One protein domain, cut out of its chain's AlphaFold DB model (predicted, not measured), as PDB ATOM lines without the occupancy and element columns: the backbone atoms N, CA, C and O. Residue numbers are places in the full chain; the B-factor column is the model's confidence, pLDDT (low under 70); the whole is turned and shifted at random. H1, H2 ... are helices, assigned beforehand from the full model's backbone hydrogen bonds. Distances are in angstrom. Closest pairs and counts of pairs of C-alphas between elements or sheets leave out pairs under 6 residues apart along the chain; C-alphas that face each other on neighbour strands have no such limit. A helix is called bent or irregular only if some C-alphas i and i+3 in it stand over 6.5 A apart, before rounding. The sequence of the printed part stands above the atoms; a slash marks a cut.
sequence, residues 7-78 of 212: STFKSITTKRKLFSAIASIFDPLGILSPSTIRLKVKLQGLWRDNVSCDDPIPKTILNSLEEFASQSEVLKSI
ATOM      1  N   SER A   7      28.864 -43.875  39.357       74.69
ATOM      2  CA  SER A   7      28.463 -43.629  40.750       74.69
ATOM      3  C   SER A   7      29.249 -42.487  41.391       74.69
ATOM      4  O   SER A   7      28.719 -41.778  42.245       74.69
ATOM      5  N   THR A   8      30.475 -42.237  40.920       79.56
ATOM      6  CA  THR A   8      31.294 -41.109  41.369       79.56
ATOM      7  C   THR A   8      30.593 -39.774  41.125       79.56
ATOM      8  O   THR A   8      30.706 -38.884  41.961       79.56
ATOM      9  N   PHE A   9      29.800 -39.641  40.054       82.00
ATOM     10  CA  PHE A   9      29.112 -38.389  39.723       82.00
ATOM     11  C   PHE A   9      27.920 -38.066  40.632       82.00
ATOM     12  O   PHE A   9      27.574 -36.896  40.759       82.00
ATOM     13  N   LYS A  10      27.355 -39.062  41.328       77.81
ATOM     14  CA  LYS A  10      26.231 -38.878  42.267       77.81
ATOM     15  C   LYS A  10      26.640 -38.262  43.612       77.81
ATOM     16  O   LYS A  10      25.786 -37.830  44.368       77.81
ATOM     17  N   SER A  11      27.936 -38.246  43.933       81.00
ATOM     18  CA  SER A  11      28.465 -37.789  45.233       81.00
ATOM     19  C   SER A  11      29.362 -36.548  45.124       81.00
ATOM     20  O   SER A  11      30.084 -36.189  46.061       81.00
ATOM     21  N   ILE A  12      29.353 -35.886  43.963       87.50
ATOM     22  CA  ILE A  12      30.166 -34.694  43.722       87.50
ATOM     23  C   ILE A  12      29.545 -33.515  44.453       87.50
ATOM     24  O   ILE A  12      28.433 -33.109  44.151       87.50
ATOM     25  N   THR A  13      30.311 -32.928  45.368       90.62
ATOM     26  CA  THR A  13      29.893 -31.749  46.136       90.62
ATOM     27  C   THR A  13      30.727 -30.506  45.835       90.62
ATOM     28  O   THR A  13      30.267 -29.401  46.094       90.62
ATOM     29  N   THR A  14      31.934 -30.663  45.277       93.44
ATOM     30  CA  THR A  14      32.894 -29.565  45.059       93.44
ATOM     31  C   THR A  14      33.508 -29.599  43.662       93.44
ATOM     32  O   THR A  14      33.536 -30.642  42.994       93.44
ATOM     33  N   LYS A  15      34.068 -28.464  43.226       93.06
ATOM     34  CA  LYS A  15      34.768 -28.339  41.936       93.06
ATOM     35  C   LYS A  15      35.958 -29.303  41.837       93.06
ATOM     36  O   LYS A  15      36.161 -29.919  40.791       93.06
ATOM     37  N   ARG A  16      36.711 -29.494  42.929       94.12
ATOM     38  CA  ARG A  16      37.837 -30.445  43.010       94.12
ATOM     39  C   ARG A  16      37.384 -31.883  42.765       94.12
ATOM     40  O   ARG A  16      38.006 -32.591  41.973       94.12
ATOM     41  N   LYS A  17      36.282 -32.305  43.396       93.25
ATOM     42  CA  LYS A  17      35.710 -33.642  43.181       93.25
ATOM     43  C   LYS A  17      35.249 -33.826  41.736       93.25
ATOM     44  O   LYS A  17      35.527 -34.871  41.154       93.25
ATOM     45  N   LEU A  18      34.627 -32.808  41.134       92.81
ATOM     46  CA  LEU A  18      34.234 -32.853  39.722       92.81
ATOM     47  C   LEU A  18      35.441 -33.012  38.795       92.81
ATOM     48  O   LEU A  18      35.432 -33.874  37.917       92.81
ATOM     49  N   PHE A  19      36.492 -32.219  39.006       92.94
ATOM     50  CA  PHE A  19      37.730 -32.334  38.242       92.94
ATOM     51  C   PHE A  19      38.334 -33.739  38.359       92.94
ATOM     52  O   PHE A  19      38.637 -34.365  37.345       92.94
ATOM     53  N   SER A  20      38.438 -34.259  39.586       92.69
ATOM     54  CA  SER A  20      38.950 -35.606  39.850       92.69
ATOM     55  C   SER A  20      38.111 -36.686  39.166       92.69
ATOM     56  O   SER A  20      38.665 -37.617  38.582       92.69
ATOM     57  N   ALA A  21      36.780 -36.564  39.197       91.94
ATOM     58  CA  ALA A  21      35.879 -37.501  38.538       91.94
ATOM     59  C   ALA A  21      36.080 -37.498  37.015       91.94
ATOM     60  O   ALA A  21      36.226 -38.563  36.419       91.94
ATOM     61  N   ILE A  22      36.179 -36.318  36.391       92.00
ATOM     62  CA  ILE A  22      36.447 -36.181  34.949       92.00
ATOM     63  C   ILE A  22      37.818 -36.768  34.583       92.00
ATOM     64  O   ILE A  22      37.926 -37.485  33.591       92.00
ATOM     65  N   ALA A  23      38.855 -36.492  35.379       90.25
ATOM     66  CA  ALA A  23      40.210 -36.993  35.147       90.25
ATOM     67  C   ALA A  23      40.320 -38.522  35.304       90.25
ATOM     68  O   ALA A  23      41.173 -39.143  34.675       90.25
ATOM     69  N   SER A  24      39.444 -39.132  36.110       91.25
ATOM     70  CA  SER A  24      39.400 -40.586  36.316       91.25
ATOM     71  C   SER A  24      38.824 -41.370  35.130       91.25
ATOM     72  O   SER A  24      38.959 -42.595  35.081       91.25
ATOM     73  N   ILE A  25      38.182 -40.687  34.174       90.25
ATOM     74  CA  ILE A  25      37.613 -41.318  32.982       90.25
ATOM     75  C   ILE A  25      38.758 -41.742  32.066       90.25
ATOM     76  O   ILE A  25      39.468 -40.907  31.503       90.25
ATOM     77  N   PHE A  26      38.907 -43.050  31.876       89.19
ATOM     78  CA  PHE A  26      39.910 -43.593  30.972       89.19
ATOM     79  C   PHE A  26      39.270 -43.921  29.622       89.19
ATOM     80  O   PHE A  26      38.602 -44.946  29.463       89.19
ATOM     81  N   ASP A  27      39.491 -43.028  28.659       89.94
ATOM     82  CA  ASP A  27      38.986 -43.119  27.289       89.94
ATOM     83  C   ASP A  27      40.082 -42.749  26.269       89.94
ATOM     84  O   ASP A  27      40.118 -41.628  25.756       89.94
ATOM     85  N   PRO A  28      41.026 -43.668  25.988       88.38
ATOM     86  CA  PRO A  28      42.174 -43.381  25.127       88.38
ATOM     87  C   PRO A  28      41.793 -43.124  23.662       88.38
ATOM     88  O   PRO A  28      42.539 -42.448  22.956       88.38
ATOM     89  N   LEU A  29      40.650 -43.652  23.208       90.56
ATOM     90  CA  LEU A  29      40.168 -43.499  21.833       90.56
ATOM     91  C   LEU A  29      39.133 -42.375  21.690       90.56
ATOM     92  O   LEU A  29      38.702 -42.095  20.577       90.56
ATOM     93  N   GLY A  30      38.711 -41.723  22.772       92.69
ATOM     94  CA  GLY A  30      37.676 -40.690  22.705       92.69
ATOM     95  C   GLY A  30      36.302 -41.244  22.320       92.69
ATOM     96  O   GLY A  30      35.518 -40.560  21.671       92.69
ATOM     97  N   ILE A  31      35.996 -42.488  22.664       90.88
ATOM     98  CA  ILE A  31      34.684 -43.097  22.423       90.88
ATOM     99  C   ILE A  31      33.581 -42.311  23.145       90.88
ATOM    100  O   ILE A  31      32.525 -42.024  22.591       90.88
ATOM    101  N   LEU A  32      33.850 -41.923  24.389       91.19
ATOM    102  CA  LEU A  32      32.940 -41.181  25.250       91.19
ATOM    103  C   LEU A  32      33.100 -39.669  25.082       91.19
ATOM    104  O   LEU A  32      32.567 -38.903  25.887       91.19
ATOM    105  N   SER A  33      33.827 -39.199  24.065       92.06
ATOM    106  CA  SER A  33      33.976 -37.773  23.760       92.06
ATOM    107  C   SER A  33      32.652 -36.990  23.780       92.06
ATOM    108  O   SER A  33      32.644 -35.925  24.405       92.06
ATOM    109  N   PRO A  34      31.529 -37.485  23.206       89.88
ATOM    110  CA  PRO A  34      30.245 -36.771  23.243       89.88
ATOM    111  C   PRO A  34      29.696 -36.564  24.663       89.88
ATOM    112  O   PRO A  34      29.121 -35.521  24.975       89.88
ATOM    113  N   SER A  35      29.922 -37.527  25.555       89.88
ATOM    114  CA  SER A  35      29.468 -37.471  26.949       89.88
ATOM    115  C   SER A  35      30.432 -36.653  27.813       89.88
ATOM    116  O   SER A  35      30.027 -35.768  28.566       89.88
ATOM    117  N   THR A  36      31.734 -36.899  27.675       91.25
ATOM    118  CA  THR A  36      32.773 -36.274  28.506       91.25
ATOM    119  C   THR A  36      32.944 -34.787  28.221       91.25
ATOM    120  O   THR A  36      33.270 -34.029  29.138       91.25
ATOM    121  N   ILE A  37      32.696 -34.324  26.991       94.38
ATOM    122  CA  ILE A  37      32.797 -32.895  26.670       94.38
ATOM    123  C   ILE A  37      31.757 -32.064  27.431       94.38
ATOM    124  O   ILE A  37      32.087 -30.974  27.896       94.38
ATOM    125  N   ARG A  38      30.546 -32.600  27.664       92.62
ATOM    126  CA  ARG A  38      29.500 -31.941  28.472       92.62
ATOM    127  C   ARG A  38      29.990 -31.670  29.896       92.62
ATOM    128  O   ARG A  38      29.794 -30.573  30.413       92.62
ATOM    129  N   LEU A  39      30.679 -32.639  30.503       93.38
ATOM    130  CA  LEU A  39      31.270 -32.494  31.836       93.38
ATOM    131  C   LEU A  39      32.387 -31.447  31.855       93.38
ATOM    132  O   LEU A  39      32.416 -30.588  32.734       93.38
ATOM    133  N   LYS A  40      33.285 -31.478  30.863       94.38
ATOM    134  CA  LYS A  40      34.397 -30.519  30.760       94.38
ATOM    135  C   LYS A  40      33.901 -29.082  30.572       94.38
ATOM    136  O   LYS A  40      34.450 -28.167  31.175       94.38
ATOM    137  N   VAL A  41      32.834 -28.884  29.794       94.44
ATOM    138  CA  VAL A  41      32.180 -27.574  29.628       94.44
ATOM    139  C   VAL A  41      31.579 -27.080  30.949       94.44
ATOM    140  O   VAL A  41      31.722 -25.906  31.277       94.44
ATOM    141  N   LYS A  42      30.944 -27.956  31.741       93.00
ATOM    142  CA  LYS A  42      30.417 -27.589  33.070       93.00
ATOM    143  C   LYS A  42      31.522 -27.210  34.047       93.00
ATOM    144  O   LYS A  42      31.403 -26.207  34.742       93.00
ATOM    145  N   LEU A  43      32.603 -27.986  34.064       94.19
ATOM    146  CA  LEU A  43      33.784 -27.685  34.865       94.19
ATOM    147  C   LEU A  43      34.374 -26.316  34.495       94.19
ATOM    148  O   LEU A  43      34.715 -25.543  35.386       94.19
ATOM    149  N   GLN A  44      34.434 -25.984  33.202       93.94
ATOM    150  CA  GLN A  44      34.833 -24.646  32.770       93.94
ATOM    151  C   GLN A  44      33.858 -23.559  33.240       93.94
ATOM    152  O   GLN A  44      34.303 -22.472  33.599       93.94
ATOM    153  N   GLY A  45      32.552 -23.838  33.268       92.38
ATOM    154  CA  GLY A  45      31.553 -22.928  33.838       92.38
ATOM    155  C   GLY A  45      31.883 -22.540  35.282       92.38
ATOM    156  O   GLY A  45      31.940 -21.359  35.590       92.38
ATOM    157  N   LEU A  46      32.248 -23.513  36.122       92.94
ATOM    158  CA  LEU A  46      32.668 -23.247  37.506       92.94
ATOM    159  C   LEU A  46      33.912 -22.353  37.606       92.94
ATOM    160  O   LEU A  46      34.044 -21.597  38.565       92.94
ATOM    161  N   TRP A  47      34.840 -22.452  36.650       91.69
ATOM    162  CA  TRP A  47      35.990 -21.543  36.587       91.69
ATOM    163  C   TRP A  47      35.579 -20.131  36.194       91.69
ATOM    164  O   TRP A  47      36.089 -19.180  36.773       91.69
ATOM    165  N   ARG A  48      34.643 -19.994  35.250       90.25
ATOM    166  CA  ARG A  48      34.096 -18.693  34.849       90.25
ATOM    167  C   ARG A  48      33.367 -18.003  36.004       90.25
ATOM    168  O   ARG A  48      33.496 -16.796  36.158       90.25
ATOM    169  N   ASP A  49      32.673 -18.782  36.825       90.25
ATOM    170  CA  ASP A  49      31.920 -18.295  37.983       90.25
ATOM    171  C   ASP A  49      32.810 -18.081  39.228       90.25
ATOM    172  O   ASP A  49      32.302 -17.802  40.309       90.25
ATOM    173  N   ASN A  50      34.138 -18.224  39.098       91.12
ATOM    174  CA  ASN A  50      35.125 -18.063  40.176       91.12
ATOM    175  C   ASN A  50      34.857 -18.911  41.438       91.12
ATOM    176  O   ASN A  50      35.322 -18.576  42.525       91.12
ATOM    177  N   VAL A  51      34.164 -20.047  41.306       91.00
ATOM    178  CA  VAL A  51      33.917 -20.980  42.420       91.00
ATOM    179  C   VAL A  51      35.252 -21.563  42.881       91.00
ATOM    180  O   VAL A  51      36.007 -22.057  42.037       91.00
ATOM    181  N   SER A  52      35.576 -21.558  44.180       92.94
ATOM    182  CA  SER A  52      36.832 -22.149  44.665       92.94
ATOM    183  C   SER A  52      36.858 -23.673  44.482       92.94
ATOM    184  O   SER A  52      35.867 -24.324  44.158       92.94
ATOM    185  N   CYS A  53      38.035 -24.287  44.616       89.50
ATOM    186  CA  CYS A  53      38.201 -25.734  44.441       89.50
ATOM    187  C   CYS A  53      37.384 -26.557  45.444       89.50
ATOM    188  O   CYS A  53      36.844 -27.600  45.066       89.50
ATOM    189  N   ASP A  54      37.282 -26.075  46.678       92.56
ATOM    190  CA  ASP A  54      36.638 -26.784  47.787       92.56
ATOM    191  C   ASP A  54      35.260 -26.215  48.147       92.56
ATOM    192  O   ASP A  54      34.563 -26.787  48.982       92.56
ATOM    193  N   ASP A  55      34.830 -25.161  47.449       91.00
ATOM    194  CA  ASP A  55      33.499 -24.588  47.619       91.00
ATOM    195  C   ASP A  55      32.408 -25.530  47.090       91.00
ATOM    196  O   ASP A  55      32.632 -26.292  46.130       91.00
ATOM    197  N   PRO A  56      31.201 -25.466  47.683       91.62
ATOM    198  CA  PRO A  56      30.045 -26.179  47.172       91.62
ATOM    199  C   PRO A  56      29.692 -25.696  45.762       91.62
ATOM    200  O   PRO A  56      29.585 -24.498  45.497       91.62
ATOM    201  N   ILE A  57      29.483 -26.640  44.844       92.56
ATOM    202  CA  ILE A  57      29.057 -26.306  43.481       92.56
ATOM    203  C   ILE A  57      27.571 -25.903  43.442       92.56
ATOM    204  O   ILE A  57      26.766 -26.448  44.203       92.56
ATOM    205  N   PRO A  58      27.169 -24.987  42.539       91.38
ATOM    206  CA  PRO A  58      25.778 -24.568  42.400       91.38
ATOM    207  C   PRO A  58      24.814 -25.740  42.164       91.38
ATOM    208  O   PRO A  58      25.110 -26.661  41.397       91.38
ATOM    209  N   LYS A  59      23.610 -25.658  42.751       89.19
ATOM    210  CA  LYS A  59      22.548 -26.675  42.605       89.19
ATOM    211  C   LYS A  59      22.200 -26.978  41.145       89.19
ATOM    212  O   LYS A  59      21.946 -28.122  40.792       89.19
ATOM    213  N   THR A  60      22.255 -25.974  40.274       88.75
ATOM    214  CA  THR A  60      22.023 -26.136  38.830       88.75
ATOM    215  C   THR A  60      23.008 -27.111  38.180       88.75
ATOM    216  O   THR A  60      22.637 -27.885  37.297       88.75
ATOM    217  N   ILE A  61      24.267 -27.107  38.626       88.75
ATOM    218  CA  ILE A  61      25.298 -28.017  38.132       88.75
ATOM    219  C   ILE A  61      25.116 -29.398  38.756       88.75
ATOM    220  O   ILE A  61      25.190 -30.371  38.011       88.75
ATOM    221  N   LEU A  62      24.809 -29.481  40.057       88.31
ATOM    222  CA  LEU A  62      24.502 -30.744  40.745       88.31
ATOM    223  C   LEU A  62      23.392 -31.523  40.036       88.31
ATOM    224  O   LEU A  62      23.632 -32.646  39.597       88.31
ATOM    225  N   ASN A  63      22.241 -30.889  39.804       88.62
ATOM    226  CA  ASN A  63      21.101 -31.521  39.133       88.62
ATOM    227  C   ASN A  63      21.488 -32.075  37.755       88.62
ATOM    228  O   ASN A  63      21.067 -33.153  37.351       88.62
ATOM    229  N   SER A  64      22.339 -31.356  37.023       88.38
ATOM    230  CA  SER A  64      22.771 -31.810  35.705       88.38
ATOM    231  C   SER A  64      23.865 -32.884  35.748       88.38
ATOM    232  O   SER A  64      24.032 -33.619  34.776       88.38
ATOM    233  N   LEU A  65      24.624 -32.999  36.843       89.25
ATOM    234  CA  LEU A  65      25.519 -34.136  37.075       89.25
ATOM    235  C   LEU A  65      24.724 -35.397  37.430       89.25
ATOM    236  O   LEU A  65      25.074 -36.479  36.961       89.25
ATOM    237  N   GLU A  66      23.640 -35.260  38.193       86.56
ATOM    238  CA  GLU A  66      22.702 -36.353  38.465       86.56
ATOM    239  C   GLU A  66      22.011 -36.829  37.183       86.56
ATOM    240  O   GLU A  66      21.987 -38.028  36.903       86.56
ATOM    241  N   GLU A  67      21.538 -35.896  36.354       87.50
ATOM    242  CA  GLU A  67      20.978 -36.187  35.031       87.50
ATOM    243  C   GLU A  67      22.009 -36.860  34.110       87.50
ATOM    244  O   GLU A  67      21.715 -37.830  33.415       87.50
ATOM    245  N   PHE A  68      23.257 -36.384  34.121       88.56
ATOM    246  CA  PHE A  68      24.333 -37.043  33.389       88.56
ATOM    247  C   PHE A  68      24.546 -38.475  33.888       88.56
ATOM    248  O   PHE A  68      24.732 -39.380  33.074       88.56
ATOM    249  N   ALA A  69      24.526 -38.695  35.204       86.69
ATOM    250  CA  ALA A  69      24.715 -40.013  35.788       86.69
ATOM    251  C   ALA A  69      23.578 -40.973  35.409       86.69
ATOM    252  O   ALA A  69      23.858 -42.122  35.078       86.69
ATOM    253  N   SER A  70      22.324 -40.513  35.396       86.44
ATOM    254  CA  SER A  70      21.185 -41.335  34.970       86.44
ATOM    255  C   SER A  70      21.242 -41.665  33.476       86.44
ATOM    256  O   SER A  70      21.128 -42.831  33.106       86.44
ATOM    257  N   GLN A  71      21.520 -40.679  32.616       85.56
ATOM    258  CA  GLN A  71      21.668 -40.885  31.166       85.56
ATOM    259  C   GLN A  71      22.856 -41.794  30.825       85.56
ATOM    260  O   GLN A  71      22.813 -42.553  29.857       85.56
ATOM    261  N   SER A  72      23.923 -41.736  31.623       84.75
ATOM    262  CA  SER A  72      25.138 -42.515  31.385       84.75
ATOM    263  C   SER A  72      24.964 -44.009  31.648       84.75
ATOM    264  O   SER A  72      25.810 -44.782  31.209       84.75
ATOM    265  N   GLU A  73      23.901 -44.446  32.329       83.06
ATOM    266  CA  GLU A  73      23.637 -45.877  32.540       83.06
ATOM    267  C   GLU A  73      23.478 -46.626  31.208       83.06
ATOM    268  O   GLU A  73      23.992 -47.733  31.061       83.06
ATOM    269  N   VAL A  74      22.902 -45.975  30.191       83.44
ATOM    270  CA  VAL A  74      22.795 -46.526  28.829       83.44
ATOM    271  C   VAL A  74      24.173 -46.737  28.189       83.44
ATOM    272  O   VAL A  74      24.348 -47.628  27.369       83.44
ATOM    273  N   LEU A  75      25.204 -45.987  28.592       80.94
ATOM    274  CA  LEU A  75      26.557 -46.175  28.052       80.94
ATOM    275  C   LEU A  75      27.156 -47.534  28.443       80.94
ATOM    276  O   LEU A  75      28.083 -47.989  27.779       80.94
ATOM    277  N   LYS A  76      26.637 -48.191  29.492       80.25
ATOM    278  CA  LYS A  76      27.075 -49.537  29.892       80.25
ATOM    279  C   LYS A  76      26.656 -50.619  28.894       80.25
ATOM    280  O   LYS A  76      27.312 -51.654  28.859       80.25
ATOM    281  N   SER A  77      25.600 -50.397  28.107       81.25
ATOM    282  CA  SER A  77      25.125 -51.356  27.100       81.25
ATOM    283  C   SER A  77      25.729 -51.136  25.711       81.25
ATOM    284  O   SER A  77      25.473 -51.924  24.805       81.25
ATOM    285  N   ILE A  78      26.529 -50.082  25.519       79.38
ATOM    286  CA  ILE A  78      27.172 -49.814  24.231       79.38
ATOM    287  C   ILE A  78      28.353 -50.768  24.049       79.38
ATOM    288  O   ILE A  78      29.396 -50.636  24.692       79.38
TER     289      ILE A  78
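This is residues 7 to 78 of the 212 residues of an uncharacterized protein of Araneus ventricosus (UniProt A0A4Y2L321). Four helices stand at the corners of a four-sided, elongated body: the two long ones, H3 and H4, run opposite ways along its longest axis, the shorter H2 packs along H3, and the very short H1 packs on H4. Each corner helix has a neighbour on two sides, while the helices diagonally across, H1 and H3 as well as H2 and H4, stay apart; the links of residues 24 to 32 and 49 to 58 turn the chain round at opposite ends of the body. The printed part has 72 residues with four named helices, in the order H1, H2, H3, H4, and no named strand, and its class is all helix, with 49 residues in the helices. The whole is compact, with a radius of gyration of the C-alphas of 12.0 A, and it spans 35 by 22 by 16 A along its three main axes.

The printed part begins with H1, residues 7 to 11, and a tight link of 3 residues joins it to H2, residues 15 to 23. H1 and H2 only just touch, with 3 pairs of C-alphas within 8 A; the closest C-alphas are those of Thr 8 and Ala 21, 6.5 A apart. After a short link of 9 residues comes H3, residues 33 to 48, which touches H2. The two form a helical hairpin, at a shallow tilt of 24 degrees, opposite ways; their closest C-alphas are those of Phe 19 and Leu 43, 7.0 A apart. A short link of 10 residues leads on to H4, residues 59 to 77. H3 and H4 form a second helical hairpin, at a shallow tilt of 14 degrees, opposite ways. They only just touch, with 3 pairs of C-alphas within 8 A, and H3 does so with residues 35 to 42 alone; the closest C-alphas are those of Lys 42 and Ile 61, 7.2 A apart. H4 also touches H1, with residues 65 to 69 alone. The closest C-alphas there are those of Lys 10 and Glu 66, 5.8 A apart, and the two centres are 9.0 A apart. H1 and H3 are apart, and so are H2 and H4. In H2 every O i to N i+4 pair is within hydrogen-bond range; in H3 it is 10 of 12 and in H4 10 of 15, while in H1 it is 0 of 1, with 2 of 2 O i to N i+3 pairs within range.

H1 has 5 residues, from Ser 7 with its C-alpha at (28.463, -43.629, 40.750) to Ser 11, and is 7.4 A long from first to last C-alpha. H2 has 9 residues, Lys 15 to Ala 23, and is 12.3 A long. H3 has 16 residues and is 22.1 A long, from C-alpha 33 at (33.976, -37.773, 23.760) to that of Arg 48. H4 is the longest helix, with 19 residues from Lys 59 to Ser 77 and a length of 29.3 A; its last C-alpha is at (25.125, -51.356, 27.100). H4 is neither bent nor irregular, but only just: C-alphas 71 and 74 are 6.2 A apart.

The outline is elongated, and the two C-alphas farthest apart are those of Asn 50 and Ser 77, at 37.1 A. The C-alphas of Ser 7 and Ile 78, the first and last printed, are 17.7 A apart. The printed part has no cut, and it has no long link. The mean pLDDT of the printed part is 89.2, and no printed residue is under 70. H1 has a mean pLDDT of 79 and H4 of 86, while H2 and H3 each have 93.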